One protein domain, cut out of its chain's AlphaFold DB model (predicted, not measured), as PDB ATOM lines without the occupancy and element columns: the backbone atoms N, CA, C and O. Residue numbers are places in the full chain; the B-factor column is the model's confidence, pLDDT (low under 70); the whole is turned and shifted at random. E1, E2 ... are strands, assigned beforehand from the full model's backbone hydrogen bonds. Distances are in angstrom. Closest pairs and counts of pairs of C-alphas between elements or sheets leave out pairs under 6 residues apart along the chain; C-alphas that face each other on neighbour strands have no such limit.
ATOM      1  N   GLY A   2      78.792 105.547 152.472       60.09
ATOM      2  CA  GLY A   2      78.884 105.670 151.010       60.09
ATOM      3  C   GLY A   2      78.355 104.398 150.341       60.09
ATOM      4  O   GLY A   2      78.703 103.305 150.778       60.09
ATOM      5  N   ALA A   3      77.486 104.541 149.342       66.12
ATOM      6  CA  ALA A   3      76.916 103.429 148.581       66.12
ATOM      7  C   ALA A   3      77.565 103.346 147.190       66.12
ATOM      8  O   ALA A   3      78.029 104.357 146.661       66.12
ATOM      9  N   GLU A   4      77.609 102.146 146.610       74.12
ATOM     10  CA  GLU A   4      78.076 101.935 145.235       74.12
ATOM     11  C   GLU A   4      77.133 102.661 144.260       74.12
ATOM     12  O   GLU A   4      75.937 102.384 144.228       74.12
ATOM     13  N   LEU A   5      77.666 103.621 143.494       71.62
ATOM     14  CA  LEU A   5      76.902 104.376 142.490       71.62
ATOM     15  C   LEU A   5      76.866 103.655 141.129       71.62
ATOM     16  O   LEU A   5      75.990 103.917 140.311       71.62
ATOM     17  N   GLY A   6      77.818 102.752 140.878       68.50
ATOM     18  CA  GLY A   6      77.935 101.996 139.634       68.50
ATOM     19  C   GLY A   6      79.233 101.190 139.558       68.50
ATOM     20  O   GLY A   6      80.194 101.475 140.275       68.50
ATOM     21  N   ARG A   7      79.256 100.192 138.668       66.38
ATOM     22  CA  ARG A   7      80.389  99.288 138.425       66.38
ATOM     23  C   ARG A   7      80.852  99.400 136.975       66.38
ATOM     24  O   ARG A   7      80.043  99.281 136.061       66.38
ATOM     25  N   PHE A   8      82.153  99.587 136.767       68.19
ATOM     26  CA  PHE A   8      82.756  99.698 135.435       68.19
ATOM     27  C   PHE A   8      83.589  98.445 135.134       68.19
ATOM     28  O   PHE A   8      84.450  98.076 135.930       68.19
ATOM     29  N   ASN A   9      83.336  97.785 133.999       57.00
ATOM     30  CA  ASN A   9      83.819  96.422 133.730       57.00
ATOM     31  C   ASN A   9      85.218  96.301 133.079       57.00
ATOM     32  O   ASN A   9      85.707  95.181 132.995       57.00
ATOM     33  N   MET A  10      85.877  97.373 132.601       56.81
ATOM     34  CA  MET A  10      87.092  97.226 131.755       56.81
ATOM     35  C   MET A  10      88.237  98.244 131.967       56.81
ATOM     36  O   MET A  10      89.171  98.284 131.175       56.81
ATOM     37  N   GLY A  11      88.223  99.042 133.035       61.84
ATOM     38  CA  GLY A  11      89.238 100.083 133.267       61.84
ATOM     39  C   GLY A  11      88.565 101.330 133.811       61.84
ATOM     40  O   GLY A  11      87.893 102.063 133.094       61.84
ATOM     41  N   SER A  12      88.633 101.470 135.128       68.19
ATOM     42  CA  SER A  12      87.608 102.096 135.961       68.19
ATOM     43  C   SER A  12      87.953 103.529 136.354       68.19
ATOM     44  O   SER A  12      88.022 103.855 137.541       68.19
ATOM     45  N   THR A  13      88.189 104.387 135.368       78.00
ATOM     46  CA  THR A  13      88.381 105.811 135.643       78.00
ATOM     47  C   THR A  13      87.024 106.475 135.812       78.00
ATOM     48  O   THR A  13      86.235 106.553 134.871       78.00
ATOM     49  N   VAL A  14      86.753 106.969 137.018       79.38
ATOM     50  CA  VAL A  14      85.563 107.770 137.309       79.38
ATOM     51  C   VAL A  14      85.962 109.238 137.336       79.38
ATOM     52  O   VAL A  14      86.832 109.633 138.108       79.38
ATOM     53  N   ILE A  15      85.295 110.051 136.519       86.56
ATOM     54  CA  ILE A  15      85.385 111.511 136.581       86.56
ATOM     55  C   ILE A  15      84.032 112.023 137.072       86.56
ATOM     56  O   ILE A  15      83.008 111.779 136.437       86.56
ATOM     57  N   VAL A  16      84.024 112.714 138.213       86.06
ATOM     58  CA  VAL A  16      82.812 113.297 138.809       86.06
ATOM     59  C   VAL A  16      82.921 114.815 138.771       86.06
ATOM     60  O   VAL A  16      83.919 115.379 139.215       86.06
ATOM     61  N   LEU A  17      81.883 115.478 138.259       90.38
ATOM     62  CA  LEU A  17      81.802 116.933 138.161       90.38
ATOM     63  C   LEU A  17      80.717 117.466 139.101       90.38
ATOM     64  O   LEU A  17      79.653 116.865 139.249       90.38
ATOM     65  N   PHE A  18      80.980 118.620 139.703       92.19
ATOM     66  CA  PHE A  18      80.031 119.347 140.542       92.19
ATOM     67  C   PHE A  18      79.926 120.789 140.054       92.19
ATOM     68  O   PHE A  18      80.841 121.301 139.412       92.19
ATOM     69  N   GLY A  19      78.819 121.459 140.389       95.12
ATOM     70  CA  GLY A  19      78.709 122.900 140.171       95.12
ATOM     71  C   GLY A  19      79.821 123.678 140.894       95.12
ATOM     72  O   GLY A  19      80.422 123.153 141.843       95.12
ATOM     73  N   PRO A  20      80.077 124.932 140.485       95.38
ATOM     74  CA  PRO A  20      81.095 125.765 141.113       95.38
ATOM     75  C   PRO A  20      80.826 125.895 142.615       95.38
ATOM     76  O   PRO A  20      79.676 126.027 143.036       95.38
ATOM     77  N   GLU A  21      81.886 125.825 143.422       93.94
ATOM     78  CA  GLU A  21      81.820 126.013 144.876       93.94
ATOM     79  C   GLU A  21      80.861 125.059 145.623       93.94
ATOM     80  O   GLU A  21      80.365 125.382 146.701       93.94
ATOM     81  N   ARG A  22      80.598 123.851 145.102       95.75
ATOM     82  CA  ARG A  22      79.684 122.886 145.756       95.75
ATOM     83  C   ARG A  22      80.357 121.870 146.675       95.75
ATOM     84  O   ARG A  22      79.689 121.306 147.545       95.75
ATOM     85  N   VAL A  23      81.654 121.632 146.502       96.19
ATOM     86  CA  VAL A  23      82.408 120.603 147.231       96.19
ATOM     87  C   VAL A  23      83.679 121.200 147.823       96.19
ATOM     88  O   VAL A  23      84.355 122.013 147.198       96.19
ATOM     89  N   GLU A  24      83.994 120.787 149.044       95.81
ATOM     90  CA  GLU A  24      85.288 120.981 149.685       95.81
ATOM     91  C   GLU A  24      85.995 119.627 149.761       95.81
ATOM     92  O   GLU A  24      85.515 118.699 150.420       95.81
ATOM     93  N   TRP A  25      87.110 119.504 149.045       93.62
ATOM     94  CA  TRP A  25      87.899 118.277 148.973       93.62
ATOM     95  C   TRP A  25      88.767 118.093 150.220       93.62
ATOM     96  O   TRP A  25      89.265 119.059 150.798       93.62
ATOM     97  N   ASP A  26      88.959 116.842 150.639       94.81
ATOM     98  CA  ASP A  26      89.914 116.519 151.697       94.81
ATOM     99  C   ASP A  26      91.341 116.754 151.178       94.81
ATOM    100  O   ASP A  26      91.700 116.271 150.107       94.81
ATOM    101  N   LYS A  27      92.171 117.484 151.935       95.31
ATOM    102  CA  LYS A  27      93.526 117.890 151.511       95.31
ATOM    103  C   LYS A  27      94.463 116.715 151.211       95.31
ATOM    104  O   LYS A  27      95.500 116.915 150.591       95.31
ATOM    105  N   ARG A  28      94.127 115.513 151.683       94.69
ATOM    106  CA  ARG A  28      94.887 114.280 151.433       94.69
ATOM    107  C   ARG A  28      94.647 113.707 150.034       94.69
ATOM    108  O   ARG A  28      95.435 112.881 149.589       94.69
ATOM    109  N   ILE A  29      93.579 114.129 149.353       93.88
ATOM    110  CA  ILE A  29      93.276 113.712 147.983       93.88
ATOM    111  C   ILE A  29      94.101 114.575 147.028       93.88
ATOM    112  O   ILE A  29      93.728 115.692 146.678       93.88
ATOM    113  N   VAL A  30      95.253 114.036 146.644       94.75
ATOM    114  CA  VAL A  30      96.210 114.616 145.695       94.75
ATOM    115  C   VAL A  30      96.527 113.593 144.600       94.75
ATOM    116  O   VAL A  30      96.047 112.459 144.656       94.75
ATOM    117  N   ALA A  31      97.313 113.980 143.593       94.81
ATOM    118  CA  ALA A  31      97.791 113.034 142.586       94.81
ATOM    119  C   ALA A  31      98.479 111.827 143.250       94.81
ATOM    120  O   ALA A  31      99.163 111.982 144.262       94.81
ATOM    121  N   ASP A  32      98.236 110.634 142.704       94.50
ATOM    122  CA  ASP A  32      98.753 109.342 143.183       94.50
ATOM    123  C   ASP A  32      98.323 108.923 144.604       94.50
ATOM    124  O   ASP A  32      98.741 107.874 145.104       94.50
ATOM    125  N   ALA A  33      97.439 109.684 145.261       94.12
ATOM    126  CA  ALA A  33      96.887 109.295 146.551       94.12
ATOM    127  C   ALA A  33      96.090 107.984 146.429       94.12
ATOM    128  O   ALA A  33      95.171 107.857 145.617       94.12
ATOM    129  N   THR A  34      96.415 107.002 147.275       93.50
ATOM    130  CA  THR A  34      95.631 105.766 147.376       93.50
ATOM    131  C   THR A  34      94.282 106.065 148.024       93.50
ATOM    132  O   THR A  34      94.239 106.639 149.108       93.50
ATOM    133  N   VAL A  35      93.197 105.616 147.394       89.88
ATOM    134  CA  VAL A  35      91.827 105.734 147.917       89.88
ATOM    135  C   VAL A  35      91.235 104.361 148.211       89.88
ATOM    136  O   VAL A  35      91.578 103.369 147.563       89.88
ATOM    137  N   ARG A  36      90.325 104.284 149.184       89.06
ATOM    138  CA  ARG A  36      89.588 103.054 149.521       89.06
ATOM    139  C   ARG A  36      88.088 103.211 149.293       89.06
ATOM    140  O   ARG A  36      87.523 104.290 149.447       89.06
ATOM    141  N   MET A  37      87.414 102.112 148.959       85.38
ATOM    142  CA  MET A  37      85.950 102.110 148.865       85.38
ATOM    143  C   MET A  37      85.337 102.535 150.210       85.38
ATOM    144  O   MET A  37      85.766 102.078 151.269       85.38
ATOM    145  N   GLY A  38      84.357 103.439 150.156       86.19
ATOM    146  CA  GLY A  38      83.700 104.002 151.340       86.19
ATOM    147  C   GLY A  38      84.458 105.162 151.994       86.19
ATOM    148  O   GLY A  38      83.926 105.785 152.914       86.19
ATOM    149  N   GLU A  39      85.660 105.493 151.517       90.19
ATOM    150  CA  GLU A  39      86.419 106.644 151.992       90.19
ATOM    151  C   GLU A  39      85.754 107.967 151.590       90.19
ATOM    152  O   GLU A  39      85.272 108.154 150.470       90.19
ATOM    153  N   ARG A  40      85.741 108.928 152.518       91.06
ATOM    154  CA  ARG A  40      85.255 110.282 152.250       91.06
ATOM    155  C   ARG A  40      86.313 111.068 151.473       91.06
ATOM    156  O   ARG A  40      87.303 111.497 152.056       91.06
ATOM    157  N   LEU A  41      86.036 111.355 150.204       93.06
ATOM    158  CA  LEU A  41      86.900 112.187 149.353       93.06
ATOM    159  C   LEU A  41      86.719 113.697 149.597       93.06
ATOM    160  O   LEU A  41      87.642 114.487 149.427       93.06
ATOM    161  N   GLY A  42      85.528 114.114 150.022       93.38
ATOM    162  CA  GLY A  42      85.189 115.516 150.249       93.38
ATOM    163  C   GLY A  42      83.866 115.665 150.988       93.38
ATOM    164  O   GLY A  42      83.211 114.676 151.327       93.38
ATOM    165  N   ARG A  43      83.478 116.907 151.263       94.62
ATOM    166  CA  ARG A  43      82.194 117.260 151.876       94.62
ATOM    167  C   ARG A  43      81.472 118.299 151.032       94.62
ATOM    168  O   ARG A  43      82.098 119.118 150.364       94.62
ATOM    169  N   ARG A  44      80.144 118.293 151.092       93.62
ATOM    170  CA  ARG A  44      79.328 119.357 150.502       93.62
ATOM    171  C   ARG A  44      79.634 120.673 151.229       93.62
ATOM    172  O   ARG A  44      79.595 120.698 152.461       93.62
ATOM    173  N   LYS A  45      79.920 121.743 150.483       92.75
ATOM    174  CA  LYS A  45      79.940 123.101 151.048       92.75
ATOM    175  C   LYS A  45      78.510 123.449 151.474       92.75
ATOM    176  O   LYS A  45      77.566 123.127 150.749       92.75
ATOM    177  N   THR A  46      78.354 123.952 152.695       81.38
ATOM    178  CA  THR A  46      77.038 124.327 153.247       81.38
ATOM    179  C   THR A  46      76.770 125.781 152.929       81.38
ATOM    180  O   THR A  46      77.762 126.540 152.955       81.38
TER     181      THR A  46
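What this domain is: This is residues 2 to 46 of the 46 residues of the protein "Phosphatidylserine decarboxylase" of Chromatiales bacterium (UniProt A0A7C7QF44). Little regular structure is here: a tiny two-strand hairpin, E1 and E2, from which two wide, loose loops of chain spread. Residues 2 to 22 run out to a far bend round Met 10 and fold back toward E1; residues 26 to 41 loop from E1 to E2, and residues 7 to 13 and 30 to 36 stick out. The printed part has 45 residues, with no named helix and two antiparallel strands, E1 then E2, holding 6 residues; the class is all strand. It is loose, with a radius of gyration of the C-alphas of 12.0 A, and elongated, spanning 35 by 21 by 18 A.

How they stand to each other: E1, residues 23 to 25, and E2, residues 42 to 44, form a hairpin, antiparallel at 159 degrees. C-alphas 25 and 42 face each other at 4.1 A. N 24 and O 43 are within hydrogen-bond range at 2.9 A, as are N 43 and O 24 at 2.8 A.

Where its parts are: E1 spans 6.2 A from C-alpha 23 at (82.408, 120.603, 147.231). E2 spans 7.0 A, ending at C-alpha 44 at (79.328, 119.357, 150.502).

The domain as a whole: The C-alphas farthest apart, of Met 10 and Thr 46, are 36.0 A apart. The printed part has no cut. The 16-residue link from E1 to E2 is long. Residues 2 to 3 and 6 to 12 have pLDDT under 70.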